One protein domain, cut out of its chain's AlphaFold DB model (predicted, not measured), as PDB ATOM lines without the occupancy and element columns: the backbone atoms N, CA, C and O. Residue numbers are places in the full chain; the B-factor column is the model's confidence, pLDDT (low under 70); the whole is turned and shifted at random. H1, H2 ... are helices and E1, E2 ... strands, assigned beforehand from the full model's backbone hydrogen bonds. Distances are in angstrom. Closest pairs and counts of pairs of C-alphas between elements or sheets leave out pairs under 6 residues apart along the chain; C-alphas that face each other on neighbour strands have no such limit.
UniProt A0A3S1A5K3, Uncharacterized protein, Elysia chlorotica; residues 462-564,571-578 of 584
ATOM      1  N   GLY A 462     102.256  69.382  70.661       87.06
ATOM      2  CA  GLY A 462     101.628  68.107  70.967       87.06
ATOM      3  C   GLY A 462     102.174  66.989  70.076       87.06
ATOM      4  O   GLY A 462     102.358  67.166  68.874       87.06
ATOM      5  N   ARG A 463     102.437  65.815  70.655       91.00
ATOM      6  CA  ARG A 463     102.870  64.612  69.930       91.00
ATOM      7  C   ARG A 463     102.168  63.368  70.451       91.00
ATOM      8  O   ARG A 463     101.972  63.220  71.661       91.00
ATOM      9  N   LEU A 464     101.828  62.467  69.532       91.06
ATOM     10  CA  LEU A 464     101.350  61.129  69.862       91.06
ATOM     11  C   LEU A 464     102.538  60.216  70.163       91.06
ATOM     12  O   LEU A 464     103.509  60.140  69.412       91.06
ATOM     13  N   ASP A 465     102.449  59.507  71.280       92.12
ATOM     14  CA  ASP A 465     103.408  58.493  71.677       92.12
ATOM     15  C   ASP A 465     102.857  57.115  71.305       92.12
ATOM     16  O   ASP A 465     102.107  56.483  72.058       92.12
ATOM     17  N   ASN A 466     103.237  56.645  70.117       90.62
ATOM     18  CA  ASN A 466     102.797  55.354  69.586       90.62
ATOM     19  C   ASN A 466     103.208  54.174  70.479       90.62
ATOM     20  O   ASN A 466     102.529  53.153  70.475       90.62
ATOM     21  N   ALA A 467     104.309  54.288  71.234       92.81
ATOM     22  CA  ALA A 467     104.794  53.215  72.101       92.81
ATOM     23  C   ALA A 467     104.002  53.128  73.415       92.81
ATOM     24  O   ALA A 467     103.917  52.055  74.015       92.81
ATOM     25  N   ARG A 468     103.432  54.249  73.870       93.06
ATOM     26  CA  ARG A 468     102.536  54.305  75.035       93.06
ATOM     27  C   ARG A 468     101.060  54.157  74.665       93.06
ATOM     28  O   ARG A 468     100.251  53.840  75.536       93.06
ATOM     29  N   SER A 469     100.707  54.364  73.402       94.81
ATOM     30  CA  SER A 469      99.344  54.164  72.920       94.81
ATOM     31  C   SER A 469      99.011  52.674  72.843       94.81
ATOM     32  O   SER A 469      99.818  51.862  72.401       94.81
ATOM     33  N   SER A 470      97.841  52.289  73.346       94.88
ATOM     34  CA  SER A 470      97.440  50.884  73.448       94.88
ATOM     35  C   SER A 470      95.927  50.718  73.434       94.88
ATOM     36  O   SER A 470      95.180  51.631  73.784       94.88
ATOM     37  N   VAL A 471      95.480  49.521  73.068       95.50
ATOM     38  CA  VAL A 471      94.088  49.097  73.204       95.50
ATOM     39  C   VAL A 471      94.010  47.852  74.079       95.50
ATOM     40  O   VAL A 471      94.807  46.926  73.939       95.50
ATOM     41  N   LEU A 472      93.045  47.841  74.994       95.12
ATOM     42  CA  LEU A 472      92.691  46.688  75.812       95.12
ATOM     43  C   LEU A 472      91.254  46.285  75.488       95.12
ATOM     44  O   LEU A 472      90.351  47.117  75.544       95.12
ATOM     45  N   VAL A 473      91.048  45.011  75.168       94.88
ATOM     46  CA  VAL A 473      89.722  44.448  74.912       94.88
ATOM     47  C   VAL A 473      89.454  43.362  75.940       94.88
ATOM     48  O   VAL A 473      90.219  42.408  76.044       94.88
ATOM     49  N   GLU A 474      88.382  43.512  76.710       95.56
ATOM     50  CA  GLU A 474      88.038  42.595  77.797       95.56
ATOM     51  C   GLU A 474      86.525  42.371  77.892       95.56
ATOM     52  O   GLU A 474      85.717  43.202  77.471       95.56
ATOM     53  N   ALA A 475      86.115  41.227  78.444       93.69
ATOM     54  CA  ALA A 475      84.705  40.975  78.726       93.69
ATOM     55  C   ALA A 475      84.192  41.968  79.781       93.69
ATOM     56  O   ALA A 475      84.853  42.207  80.792       93.69
ATOM     57  N   ASN A 476      82.999  42.531  79.574       92.44
ATOM     58  CA  ASN A 476      82.440  43.483  80.524       92.44
ATOM     59  C   ASN A 476      82.121  42.764  81.856       92.44
ATOM     60  O   ASN A 476      81.363  41.788  81.863       92.44
ATOM     61  N   PRO A 477      82.643  43.249  83.001       90.56
ATOM     62  CA  PRO A 477      82.529  42.552  84.284       90.56
ATOM     63  C   PRO A 477      81.088  42.474  84.807       90.56
ATOM     64  O   PRO A 477      80.772  41.615  85.628       90.56
ATOM     65  N   THR A 478      80.210  43.365  84.342       93.38
ATOM     66  CA  THR A 478      78.800  43.434  84.756       93.38
ATOM     67  C   THR A 478      77.852  42.725  83.791       93.38
ATOM     68  O   THR A 478      76.760  42.326  84.195       93.38
ATOM     69  N   ASN A 479      78.258  42.527  82.533       93.38
ATOM     70  CA  ASN A 479      77.449  41.868  81.515       93.38
ATOM     71  C   ASN A 479      78.327  41.013  80.582       93.38
ATOM     72  O   ASN A 479      78.960  41.557  79.679       93.38
ATOM     73  N   PRO A 480      78.309  39.673  80.706       90.00
ATOM     74  CA  PRO A 480      79.173  38.794  79.915       90.00
ATOM     75  C   PRO A 480      78.854  38.784  78.409       90.00
ATOM     76  O   PRO A 480      79.635  38.249  77.631       90.00
ATOM     77  N   ASN A 481      77.721  39.359  77.982       91.88
ATOM     78  CA  ASN A 481      77.378  39.505  76.560       91.88
ATOM     79  C   ASN A 481      77.953  40.789  75.933       91.88
ATOM     80  O   ASN A 481      77.733  41.051  74.745       91.88
ATOM     81  N   GLN A 482      78.639  41.608  76.730       93.94
ATOM     82  CA  GLN A 482      79.271  42.849  76.307       93.94
ATOM     83  C   GLN A 482      80.791  42.751  76.439       93.94
ATOM     84  O   GLN A 482      81.333  42.008  77.256       93.94
ATOM     85  N   ILE A 483      81.469  43.529  75.611       93.50
ATOM     86  CA  ILE A 483      82.915  43.669  75.546       93.50
ATOM     87  C   ILE A 483      83.219  45.148  75.768       93.50
ATOM     88  O   ILE A 483      82.567  46.010  75.173       93.50
ATOM     89  N   ASN A 484      84.200  45.427  76.618       94.62
ATOM     90  CA  ASN A 484      84.763  46.755  76.790       94.62
ATOM     91  C   ASN A 484      86.025  46.870  75.930       94.62
ATOM     92  O   ASN A 484      86.914  46.024  76.009       94.62
ATOM     93  N   ILE A 485      86.084  47.917  75.111       94.06
ATOM     94  CA  ILE A 485      87.246  48.309  74.316       94.06
ATOM     95  C   ILE A 485      87.773  49.599  74.934       94.06
ATOM     96  O   ILE A 485      87.162  50.658  74.788       94.06
ATOM     97  N   THR A 486      88.892  49.503  75.636       93.69
ATOM     98  CA  THR A 486      89.556  50.632  76.281       93.69
ATOM     99  C   THR A 486      90.707  51.090  75.401       93.69
ATOM    100  O   THR A 486      91.697  50.376  75.240       93.69
ATOM    101  N   LEU A 487      90.582  52.284  74.834       94.06
ATOM    102  CA  LEU A 487      91.621  52.944  74.055       94.06
ATOM    103  C   LEU A 487      92.412  53.872  74.971       94.06
ATOM    104  O   LEU A 487      91.826  54.734  75.624       94.06
ATOM    105  N   ASN A 488      93.731  53.720  74.994       94.69
ATOM    106  CA  ASN A 488      94.648  54.612  75.692       94.69
ATOM    107  C   ASN A 488      95.531  55.299  74.653       94.69
ATOM    108  O   ASN A 488      96.372  54.652  74.033       94.69
ATOM    109  N   CYS A 489      95.357  56.600  74.474       95.06
ATOM    110  CA  CYS A 489      96.177  57.406  73.583       95.06
ATOM    111  C   CYS A 489      97.290  58.063  74.402       95.06
ATOM    112  O   CYS A 489      97.020  58.942  75.223       95.06
ATOM    113  N   GLY A 490      98.529  57.600  74.236       94.94
ATOM    114  CA  GLY A 490      99.690  58.198  74.886       94.94
ATOM    115  C   GLY A 490     100.046  59.506  74.196       94.94
ATOM    116  O   GLY A 490     100.249  59.518  72.986       94.94
ATOM    117  N   ILE A 491     100.143  60.594  74.953       93.81
ATOM    118  CA  ILE A 491     100.436  61.920  74.401       93.81
ATOM    119  C   ILE A 491     101.568  62.599  75.163       93.81
ATOM    120  O   ILE A 491     101.834  62.291  76.335       93.81
ATOM    121  N   SER A 492     102.234  63.530  74.496       90.62
ATOM    122  CA  SER A 492     103.176  64.471  75.093       90.62
ATOM    123  C   SER A 492     102.954  65.873  74.546       90.62
ATOM    124  O   SER A 492     102.483  66.014  73.423       90.62
ATOM    125  N   GLY A 493     103.292  66.892  75.320       87.69
ATOM    126  CA  GLY A 493     103.112  68.295  74.954       87.69
ATOM    127  C   GLY A 493     102.957  69.160  76.197       87.69
ATOM    128  O   GLY A 493     102.822  68.647  77.314       87.69
ATOM    129  N   ARG A 494     103.001  70.477  76.012       85.44
ATOM    130  CA  ARG A 494     102.801  71.441  77.096       85.44
ATOM    131  C   ARG A 494     102.094  72.688  76.543       85.44
ATOM    132  O   ARG A 494     102.644  73.269  75.618       85.44
ATOM    133  N   PRO A 495     100.912  73.087  77.055       85.62
ATOM    134  CA  PRO A 495     100.053  72.283  77.929       85.62
ATOM    135  C   PRO A 495      99.727  70.942  77.252       85.62
ATOM    136  O   PRO A 495      99.960  70.773  76.055       85.62
ATOM    137  N   LEU A 496      99.251  69.953  78.014       87.50
ATOM    138  CA  LEU A 496      98.867  68.683  77.394       87.50
ATOM    139  C   LEU A 496      97.793  68.946  76.328       87.50
ATOM    140  O   LEU A 496      96.816  69.627  76.650       87.50
ATOM    141  N   PRO A 497      97.981  68.448  75.093       87.50
ATOM    142  CA  PRO A 497      97.051  68.721  74.013       87.50
ATOM    143  C   PRO A 497      95.729  68.006  74.270       87.50
ATOM    144  O   PRO A 497      95.694  66.936  74.889       87.50
ATOM    145  N   ASP A 498      94.658  68.587  73.750       87.81
ATOM    146  CA  ASP A 498      93.365  67.925  73.716       87.81
ATOM    147  C   ASP A 498      93.412  66.751  72.728       87.81
ATOM    148  O   ASP A 498      94.158  66.761  71.742       87.81
ATOM    149  N   VAL A 499      92.628  65.709  73.005       89.50
ATOM    150  CA  VAL A 499      92.595  64.492  72.189       89.50
ATOM    151  C   VAL A 499      91.169  64.177  71.785       89.50
ATOM    152  O   VAL A 499      90.256  64.177  72.613       89.50
ATOM    153  N   TRP A 500      91.002  63.846  70.512       89.31
ATOM    154  CA  TRP A 500      89.769  63.308  69.965       89.31
ATOM    155  C   TRP A 500      89.912  61.830  69.673       89.31
ATOM    156  O   TRP A 500      90.922  61.391  69.124       89.31
ATOM    157  N   PHE A 501      88.888  61.059  70.029       88.50
ATOM    158  CA  PHE A 501      88.763  59.669  69.620       88.50
ATOM    159  C   PHE A 501      87.726  59.537  68.515       88.50
ATOM    160  O   PHE A 501      86.638  60.098  68.592       88.50
ATOM    161  N   TYR A 502      88.058  58.723  67.524       85.88
ATOM    162  CA  TYR A 502      87.165  58.361  66.437       85.88
ATOM    163  C   TYR A 502      86.675  56.931  66.621       85.88
ATOM    164  O   TYR A 502      87.481  56.020  66.859       85.88
ATOM    165  N   ASP A 503      85.362  56.738  66.492       83.12
ATOM    166  CA  ASP A 503      84.753  55.415  66.500       83.12
ATOM    167  C   ASP A 503      85.093  54.681  65.187       83.12
ATOM    168  O   ASP A 503      85.164  55.258  64.099       83.12
ATOM    169  N   ALA A 504      85.303  53.372  65.285       78.12
ATOM    170  CA  ALA A 504      85.442  52.493  64.133       78.12
ATOM    171  C   ALA A 504      84.121  52.304  63.358       78.12
ATOM    172  O   ALA A 504      84.143  51.760  62.247       78.12
ATOM    173  N   LYS A 505      82.974  52.672  63.949       69.19
ATOM    174  CA  LYS A 505      81.642  52.561  63.335       69.19
ATOM    175  C   LYS A 505      81.361  53.641  62.289       69.19
ATOM    176  O   LYS A 505      80.608  53.341  61.358       69.19
ATOM    177  N   ASP A 506      81.964  54.817  62.436       65.12
ATOM    178  CA  ASP A 506      81.697  55.981  61.593       65.12
ATOM    179  C   ASP A 506      82.459  55.895  60.265       65.12
ATOM    180  O   ASP A 506      83.594  55.403  60.202       65.12
ATOM    181  N   ASP A 507      81.829  56.371  59.187       59.38
ATOM    182  CA  ASP A 507      82.530  56.587  57.921       59.38
ATOM    183  C   ASP A 507      83.664  57.593  58.171       59.38
ATOM    184  O   ASP A 507      83.492  58.583  58.884       59.38
ATOM    185  N   ALA A 508      84.843  57.350  57.591       53.97
ATOM    186  CA  ALA A 508      85.997  58.233  57.747       53.97
ATOM    187  C   ALA A 508      85.689  59.691  57.347       53.97
ATOM    188  O   ALA A 508      86.367  60.605  57.811       53.97
ATOM    189  N   SER A 509      84.667  59.897  56.509       52.47
ATOM    190  CA  SER A 509      84.193  61.200  56.039       52.47
ATOM    191  C   SER A 509      83.183  61.919  56.952       52.47
ATOM    192  O   SER A 509      82.951  63.105  56.739       52.47
ATOM    193  N   GLU A 510      82.619  61.256  57.973       55.62
ATOM    194  CA  GLU A 510      81.571  61.808  58.865       55.62
ATOM    195  C   GLU A 510      82.032  61.988  60.323       55.62
ATOM    196  O   GLU A 510      81.228  62.193  61.231       55.62
ATOM    197  N   ARG A 511      83.344  61.930  60.563       60.25
ATOM    198  CA  ARG A 511      83.951  62.008  61.894       60.25
ATOM    199  C   ARG A 511      83.838  63.413  62.499       60.25
ATOM    200  O   ARG A 511      84.732  64.237  62.319       60.25
ATOM    201  N   TYR A 512      82.777  63.663  63.260       58.38
ATOM    202  CA  TYR A 512      82.663  64.839  64.126       58.38
ATOM    203  C   TYR A 512      82.652  64.396  65.592       58.38
ATOM    204  O   TYR A 512      81.683  63.781  66.030       58.38
ATOM    205  N   PRO A 513      83.723  64.654  66.352       61.53
ATOM    206  CA  PRO A 513      83.740  64.355  67.776       61.53
ATOM    207  C   PRO A 513      82.841  65.329  68.548       61.53
ATOM    208  O   PRO A 513      82.848  66.531  68.290       61.53
ATOM    209  N   ASP A 514      82.128  64.813  69.550       61.25
ATOM    210  CA  ASP A 514      81.238  65.593  70.432       61.25
ATOM    211  C   ASP A 514      81.998  66.465  71.464       61.25
ATOM    212  O   ASP A 514      81.385  67.123  72.304       61.25
ATOM    213  N   GLY A 515      83.338  66.474  71.431       62.88
ATOM    214  CA  GLY A 515      84.197  67.257  72.324       62.88
ATOM    215  C   GLY A 515      85.554  66.601  72.596       62.88
ATOM    216  O   GLY A 515      85.792  65.452  72.225       62.88
ATOM    217  N   ALA A 516      86.466  67.341  73.233       69.19
ATOM    218  CA  ALA A 516      87.747  66.803  73.699       69.19
ATOM    219  C   ALA A 516      87.542  65.774  74.825       69.19
ATOM    220  O   ALA A 516      86.789  66.017  75.769       69.19
ATOM    221  N   ASP A 517      88.223  64.628  74.739       79.44
ATOM    222  CA  ASP A 517      88.199  63.614  75.792       79.44
ATOM    223  C   ASP A 517      89.158  63.975  76.940       79.44
ATOM    224  O   ASP A 517      90.179  64.640  76.756       79.44
ATOM    225  N   ALA A 518      88.836  63.521  78.154       76.12
ATOM    226  CA  ALA A 518      89.628  63.838  79.337       76.12
ATOM    227  C   ALA A 518      91.048  63.249  79.249       76.12
ATOM    228  O   ALA A 518      91.241  62.043  79.063       76.12
ATOM    229  N   VAL A 519      92.048  64.104  79.465       80.75
ATOM    230  CA  VAL A 519      93.462  63.720  79.510       80.75
ATOM    231  C   VAL A 519      93.911  63.528  80.958       80.75
ATOM    232  O   VAL A 519      93.877  64.444  81.780       80.75
ATOM    233  N   LEU A 520      94.406  62.332  81.269       84.06
ATOM    234  CA  LEU A 520      95.037  61.998  82.540       84.06
ATOM    235  C   LEU A 520      96.545  62.266  82.459       84.06
ATOM    236  O   LEU A 520      97.284  61.577  81.756       84.06
ATOM    237  N   SER A 521      97.026  63.263  83.203       80.38
ATOM    238  CA  SER A 521      98.460  63.567  83.299       80.38
ATOM    239  C   SER A 521      99.212  62.447  84.031       80.38
ATOM    240  O   SER A 521      98.903  62.113  85.175       80.38
ATOM    241  N   SER A 522     100.238  61.893  83.382       80.06
ATOM    242  CA  SER A 522     101.185  60.945  83.993       80.06
ATOM    243  C   SER A 522     102.484  61.616  84.458       80.06
ATOM    244  O   SER A 522     103.090  61.181  85.438       80.06
ATOM    245  N   ARG A 523     102.905  62.686  83.766       79.12
ATOM    246  CA  ARG A 523     104.055  63.556  84.071       79.12
ATOM    247  C   ARG A 523     103.732  64.997  83.652       79.12
ATOM    248  O   ARG A 523     102.632  65.267  83.175       79.12
ATOM    249  N   ALA A 524     104.673  65.921  83.858       76.31
ATOM    250  CA  ALA A 524     104.479  67.345  83.570       76.31
ATOM    251  C   ALA A 524     104.240  67.661  82.083       76.31
ATOM    252  O   ALA A 524     103.608  68.658  81.774       76.31
ATOM    253  N   ASP A 525     104.738  66.823  81.180       83.62
ATOM    254  CA  ASP A 525     104.686  66.965  79.720       83.62
ATOM    255  C   ASP A 525     104.089  65.726  79.029       83.62
ATOM    256  O   ASP A 525     104.130  65.616  77.809       83.62
ATOM    257  N   GLN A 526     103.573  64.759  79.799       90.12
ATOM    258  CA  GLN A 526     103.062  63.489  79.278       90.12
ATOM    259  C   GLN A 526     101.740  63.104  79.926       90.12
ATOM    260  O   GLN A 526     101.593  63.112  81.155       90.12
ATOM    261  N   GLY A 527     100.801  62.646  79.109       91.25
ATOM    262  CA  GLY A 527      99.497  62.183  79.559       91.25
ATOM    263  C   GLY A 527      98.992  60.989  78.768       91.25
ATOM    264  O   GLY A 527      99.673  60.474  77.876       91.25
ATOM    265  N   PHE A 528      97.792  60.563  79.140       93.19
ATOM    266  CA  PHE A 528      96.987  59.600  78.413       93.19
ATOM    267  C   PHE A 528      95.572  60.136  78.284       93.19
ATOM    268  O   PHE A 528      94.948  60.452  79.296       93.19
ATOM    269  N   ALA A 529      95.051  60.198  77.067       92.88
ATOM    270  CA  ALA A 529      93.610  60.281  76.881       92.88
ATOM    271  C   ALA A 529      93.052  58.856  76.874       92.88
ATOM    272  O   ALA A 529      93.687  57.948  76.326       92.88
ATOM    273  N   GLN A 530      91.898  58.643  77.499       93.25
ATOM    274  CA  GLN A 530      91.281  57.323  77.570       93.25
ATOM    275  C   GLN A 530      89.825  57.379  77.118       93.25
ATOM    276  O   GLN A 530      89.058  58.214  77.592       93.25
ATOM    277  N   LYS A 531      89.436  56.430  76.262       91.94
ATOM    278  CA  LYS A 531      88.045  56.216  75.857       91.94
ATOM    279  C   LYS A 531      87.662  54.759  76.041       91.94
ATOM    280  O   LYS A 531      88.431  53.870  75.681       91.94
ATOM    281  N   VAL A 532      86.471  54.511  76.575       91.12
ATOM    282  CA  VAL A 532      85.926  53.157  76.722       91.12
ATOM    283  C   VAL A 532      84.668  53.033  75.878       91.12
ATOM    284  O   VAL A 532      83.695  53.751  76.100       91.12
ATOM    285  N   TYR A 533      84.679  52.096  74.934       90.75
ATOM    286  CA  TYR A 533      83.504  51.697  74.166       90.75
ATOM    287  C   TYR A 533      82.969  50.378  74.713       90.75
ATOM    288  O   TYR A 533      83.718  49.413  74.866       90.75
ATOM    289  N   THR A 534      81.666  50.305  74.973       91.75
ATOM    290  CA  THR A 534      80.998  49.050  75.335       91.75
ATOM    291  C   THR A 534      80.154  48.577  74.161       91.75
ATOM    292  O   THR A 534      79.228  49.263  73.735       91.75
ATOM    293  N   VAL A 535      80.461  47.389  73.640       92.75
ATOM    294  CA  VAL A 535      79.789  46.802  72.472       92.75
ATOM    295  C   VAL A 535      79.366  45.363  72.748       92.75
ATOM    296  O   VAL A 535      79.894  44.698  73.635       92.75
ATOM    297  N   THR A 536      78.410  44.846  71.984       93.75
ATOM    298  CA  THR A 536      78.075  43.415  72.007       93.75
ATOM    299  C   THR A 536      79.131  42.579  71.277       93.75
ATOM    300  O   THR A 536      79.832  43.063  70.385       93.75
ATOM    301  N   SER A 537      79.211  41.277  71.577       91.81
ATOM    302  CA  SER A 537      80.125  40.369  70.861       91.81
ATOM    303  C   SER A 537      79.869  40.293  69.350       91.81
ATOM    304  O   SER A 537      80.798  40.059  68.580       91.81
ATOM    305  N   SER A 538      78.621  40.483  68.906       92.19
ATOM    306  CA  SER A 538      78.280  40.561  67.481       92.19
ATOM    307  C   SER A 538      78.795  41.840  66.830       92.19
ATOM    308  O   SER A 538      79.357  41.769  65.740       92.19
ATOM    309  N   GLU A 539      78.647  42.988  67.495       91.44
ATOM    310  CA  GLU A 539      79.150  44.268  66.988       91.44
ATOM    311  C   GLU A 539      80.675  44.275  66.903       91.44
ATOM    312  O   GLU A 539      81.220  44.718  65.897       91.44
ATOM    313  N   TYR A 540      81.370  43.717  67.901       91.44
ATOM    314  CA  TYR A 540      82.831  43.612  67.875       91.44
ATOM    315  C   TYR A 540      83.338  42.875  66.624       91.44
ATOM    316  O   TYR A 540      84.244  43.343  65.937       91.44
ATOM    317  N   ARG A 541      82.698  41.752  66.264       91.75
ATOM    318  CA  ARG A 541      83.041  41.000  65.044       91.75
ATOM    319  C   ARG A 541      82.771  41.796  63.770       91.75
ATOM    320  O   ARG A 541      83.588  41.745  62.857       91.75
ATOM    321  N   GLN A 542      81.657  42.526  63.714       91.06
ATOM    322  CA  GLN A 542      81.331  43.382  62.569       91.06
ATOM    323  C   GLN A 542      82.354  44.510  62.399       91.06
ATOM    324  O   GLN A 542      82.753  44.802  61.276       91.06
ATOM    325  N   ILE A 543      82.811  45.113  63.500       90.44
ATOM    326  CA  ILE A 543      83.864  46.136  63.482       90.44
ATOM    327  C   ILE A 543      85.160  45.551  62.907       90.44
ATOM    328  O   ILE A 543      85.713  46.117  61.966       90.44
ATOM    329  N   LEU A 544      85.605  44.385  63.392       91.25
ATOM    330  CA  LEU A 544      86.798  43.711  62.860       91.25
ATOM    331  C   LEU A 544      86.676  43.398  61.360       91.25
ATOM    332  O   LEU A 544      87.640  43.551  60.613       91.25
ATOM    333  N   GLU A 545      85.500  42.970  60.896       90.75
ATOM    334  CA  GLU A 545      85.254  42.688  59.477       90.75
ATOM    335  C   GLU A 545      85.292  43.958  58.613       90.75
ATOM    336  O   GLU A 545      85.917  43.961  57.548       90.75
ATOM    337  N   LYS A 546      84.700  45.062  59.087       88.12
ATOM    338  CA  LYS A 546      84.773  46.368  58.416       88.12
ATOM    339  C   LYS A 546      86.211  46.881  58.311       88.12
ATOM    340  O   LYS A 546      86.600  47.356  57.248       88.12
ATOM    341  N   ILE A 547      87.010  46.732  59.370       87.06
ATOM    342  CA  ILE A 547      88.431  47.120  59.365       87.06
ATOM    343  C   ILE A 547      89.209  46.271  58.349       87.06
ATOM    344  O   ILE A 547      89.879  46.807  57.471       87.06
ATOM    345  N   ARG A 548      89.065  44.939  58.391       89.44
ATOM    346  CA  ARG A 548      89.771  44.021  57.472       89.44
ATOM    347  C   ARG A 548      89.387  44.204  56.005       89.44
ATOM    348  O   ARG A 548      90.213  43.972  55.127       89.44
ATOM    349  N   SER A 549      88.138  44.577  55.736       88.38
ATOM    350  CA  SER A 549      87.648  44.848  54.379       88.38
ATOM    351  C   SER A 549      87.995  46.252  53.871       88.38
ATOM    352  O   SER A 549      87.713  46.551  52.711       88.38
ATOM    353  N   GLY A 550      88.603  47.104  54.706       84.06
ATOM    354  CA  GLY A 550      88.925  48.493  54.373       84.06
ATOM    355  C   GLY A 550      87.710  49.425  54.339       84.06
ATOM    356  O   GLY A 550      87.822  50.548  53.861       84.06
ATOM    357  N   GLN A 551      86.549  48.974  54.829       83.81
ATOM    358  CA  GLN A 551      85.341  49.799  54.960       83.81
ATOM    359  C   GLN A 551      85.403  50.749  56.161       83.81
ATOM    360  O   GLN A 551      84.612  51.682  56.241       83.81
ATOM    361  N   SER A 552      86.312  50.502  57.104       82.31
ATOM    362  CA  SER A 552      86.591  51.372  58.244       82.31
ATOM    363  C   SER A 552      88.098  51.493  58.435       82.31
ATOM    364  O   SER A 552      88.823  50.508  58.292       82.31
ATOM    365  N   ALA A 553      88.562  52.690  58.797       79.81
ATOM    366  CA  ALA A 553      89.949  52.919  59.196       79.81
ATOM    367  C   ALA A 553      90.248  52.429  60.628       79.81
ATOM    368  O   ALA A 553      91.388  52.515  61.070       79.81
ATOM    369  N   GLY A 554      89.243  51.915  61.349       87.81
ATOM    370  CA  GLY A 554      89.361  51.481  62.738       87.81
ATOM    371  C   GLY A 554      89.236  52.620  63.745       87.81
ATOM    372  O   GLY A 554      88.971  53.771  63.384       87.81
ATOM    373  N   TYR A 555      89.406  52.271  65.022       90.94
ATOM    374  CA  TYR A 555      89.470  53.257  66.094       90.94
ATOM    375  C   TYR A 555      90.769  54.040  65.974       90.94
ATOM    376  O   TYR A 555      91.827  53.461  65.722       90.94
ATOM    377  N   SER A 556      90.712  55.341  66.214       91.31
ATOM    378  CA  SER A 556      91.906  56.185  66.208       91.31
ATOM    379  C   SER A 556      91.796  57.305  67.229       91.31
ATOM    380  O   SER A 556      90.687  57.672  67.609       91.31
ATOM    381  N   CYS A 557      92.931  57.848  67.656       91.38
ATOM    382  CA  CYS A 557      92.988  59.117  68.366       91.38
ATOM    383  C   CYS A 557      93.753  60.163  67.554       91.38
ATOM    384  O   CYS A 557      94.662  59.818  66.799       91.38
ATOM    385  N   GLU A 558      93.388  61.428  67.722       89.75
ATOM    386  CA  GLU A 558      94.016  62.580  67.079       89.75
ATOM    387  C   GLU A 558      94.243  63.704  68.082       89.75
ATOM    388  O   GLU A 558      93.457  63.886  69.012       89.75
ATOM    389  N   LEU A 559      95.328  64.452  67.886       88.19
ATOM    390  CA  LEU A 559      95.583  65.672  68.639       88.19
ATOM    391  C   LEU A 559      94.799  66.847  68.064       88.19
ATOM    392  O   LEU A 559      94.864  67.137  66.870       88.19
ATOM    393  N   MET A 560      94.131  67.560  68.955       81.12
ATOM    394  CA  MET A 560      93.486  68.832  68.691       81.12
ATOM    395  C   MET A 560      94.497  69.964  68.863       81.12
ATOM    396  O   MET A 560      94.742  70.417  69.980       81.12
ATOM    397  N   ASP A 561      95.082  70.439  67.766       67.12
ATOM    398  CA  ASP A 561      95.787  71.722  67.797       67.12
ATOM    399  C   ASP A 561      94.742  72.828  67.677       67.12
ATOM    400  O   ASP A 561      94.144  73.022  66.618       67.12
ATOM    401  N   SER A 562      94.489  73.547  68.771       52.31
ATOM    402  CA  SER A 562      93.431  74.553  68.783       52.31
ATOM    403  C   SER A 562      93.735  75.762  67.894       52.31
ATOM    404  O   SER A 562      92.786  76.458  67.546       52.31
ATOM    405  N   LEU A 563      94.994  76.056  67.529       51.50
ATOM    406  CA  LEU A 563      95.324  77.360  66.928       51.50
ATOM    407  C   LEU A 563      96.526  77.449  65.963       51.50
ATOM    408  O   LEU A 563      96.692  78.513  65.373       51.50
ATOM    409  N   ASP A 564      97.329  76.407  65.724       48.38
ATOM    410  CA  ASP A 564      98.519  76.581  64.874       48.38
ATOM    411  C   ASP A 564      98.235  76.361  63.381       48.38
ATOM    412  O   ASP A 564      97.688  75.338  62.950       48.38
ATOM    413  N   GLY A 571     106.751  65.770  59.672       57.62
ATOM    414  CA  GLY A 571     106.319  64.466  59.173       57.62
ATOM    415  C   GLY A 571     105.773  63.523  60.249       57.62
ATOM    416  O   GLY A 571     105.565  62.344  59.958       57.62
ATOM    417  N   GLN A 572     105.536  63.995  61.480       62.62
ATOM    418  CA  GLN A 572     104.940  63.159  62.521       62.62
ATOM    419  C   GLN A 572     103.419  63.032  62.340       62.62
ATOM    420  O   GLN A 572     102.741  64.028  62.077       62.62
ATOM    421  N   PRO A 573     102.862  61.814  62.470       64.06
ATOM    422  CA  PRO A 573     101.433  61.588  62.317       64.06
ATOM    423  C   PRO A 573     100.659  62.217  63.484       64.06
ATOM    424  O   PRO A 573     100.932  61.931  64.648       64.06
ATOM    425  N   ARG A 574      99.658  63.041  63.156       80.31
ATOM    426  CA  ARG A 574      98.703  63.620  64.119       80.31
ATOM    427  C   ARG A 574      97.609  62.646  64.556       80.31
ATOM    428  O   ARG A 574      96.885  62.940  65.497       80.31
ATOM    429  N   ILE A 575      97.513  61.500  63.881       86.81
ATOM    430  CA  ILE A 575      96.504  60.466  64.102       86.81
ATOM    431  C   ILE A 575      97.209  59.143  64.404       86.81
ATOM    432  O   ILE A 575      98.116  58.737  63.673       86.81
ATOM    433  N   TYR A 576      96.760  58.451  65.446       88.12
ATOM    434  CA  TYR A 576      97.166  57.089  65.767       88.12
ATOM    435  C   TYR A 576      95.970  56.151  65.648       88.12
ATOM    436  O   TYR A 576      94.953  56.349  66.312       88.12
ATOM    437  N   THR A 577      96.096  55.121  64.814       90.25
ATOM    438  CA  THR A 577      95.082  54.073  64.641       90.25
ATOM    439  C   THR A 577      95.413  52.877  65.526       90.25
ATOM    440  O   THR A 577      96.548  52.404  65.539       90.25
ATOM    441  N   PHE A 578      94.416  52.377  66.252       91.56
ATOM    442  CA  PHE A 578      94.559  51.239  67.154       91.56
ATOM    443  C   PHE A 578      94.347  49.913  66.419       91.56
ATOM    444  O   PHE A 578      93.319  49.710  65.768       91.56
TER     445      PHE A 578
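This is residues 462 to 564 and 571 to 578 of the 584 residues of an uncharacterized protein of Elysia chlorotica (UniProt A0A3S1A5K3). A long, twisted sheet, with the paired strands E3 and E6 as its long axis, is partly covered by a small sheet of E4, E7 and E8, the two making a sandwich at the end where E1 and E5 lie. At the other end of the long strands the short helix H1 follows E6 directly, while residues 503 to 518 form a long loop that joins E4 of the small sheet to E5 of the large one. The printed part has 111 residues, with eight named strands and one named helix in the order E1 E2 E3 E4 E5 E6 H1 E7 E8, and the class is mostly strand. The large sheet is branched, the small one has the order E4, E7, E8, and both are antiparallel. The whole is compact, with a radius of gyration of the C-alphas of 14.5 A and spans of 40 by 32 by 25 A.

Find C-alpha 482 at (79.271, 42.849, 76.307); from there E3, residues 482 to 494, runs 37.0 A to C-alpha 494 at (102.801, 71.441, 77.096). E6, residues 526 to 536, spans 32.9 A, and E2, residues 470 to 475, spans 17.0 A. E1 is residues 462 to 464, 7.1 A, and E5 is residues 519 to 521, 6.3 A. H1, residues 537 to 548, is 16.9 A long. In the small sheet look for E4, residues 498 to 502, 13.5 A; E7, residues 556 to 560, 13.0 A; and E8, residues 575 to 577, 6.6 A, ending at C-alpha 577, (95.082, 54.073, 64.641).

Start at E3: E1 and E2 lie on one side of it, E6 on the other side. E3 and E6 are antiparallel at 163 degrees, with N 483 and O 535 2.8 A apart, within hydrogen-bond range. In the hairpin of E2 and E3, N 472 and O 486 are 2.9 A apart; between E1 and E3, N 463 and O 492 are 2.8 A apart. The hairpin of E5 and E6 has N 520 and O 528 at 2.8 A. In the sandwich, two sheets face to face, the best planes are 20 degrees apart; the closest C-alphas of E4 and E6 are those of Val 499 and Ala 529, 6.4 A. E7 is the inner strand of the small sheet: N 500 of E4 and O 558 are 2.9 A apart, and N 557 and O 576 of E8 are 2.9 A apart. H1 is on the large sheet, over E6, at a height over the sheet of 11.0 A, and only just stands up from it, its line rising 43 degrees. In H1 every O i to N i+4 pair is within hydrogen-bond range.

The two C-alphas farthest apart are those of Pro 480 and Asp 564, 45.0 A. Residues 565 to 570 are not printed, and C-alphas 564 and 571 are 15.5 A apart across this cut. The link from E4 to E5 is long, with 16 residues. Confidence is low, with pLDDT under 70, in residues 505 to 516, 561 to 564 and 571 to 573; the mean of the printed part is 84.2.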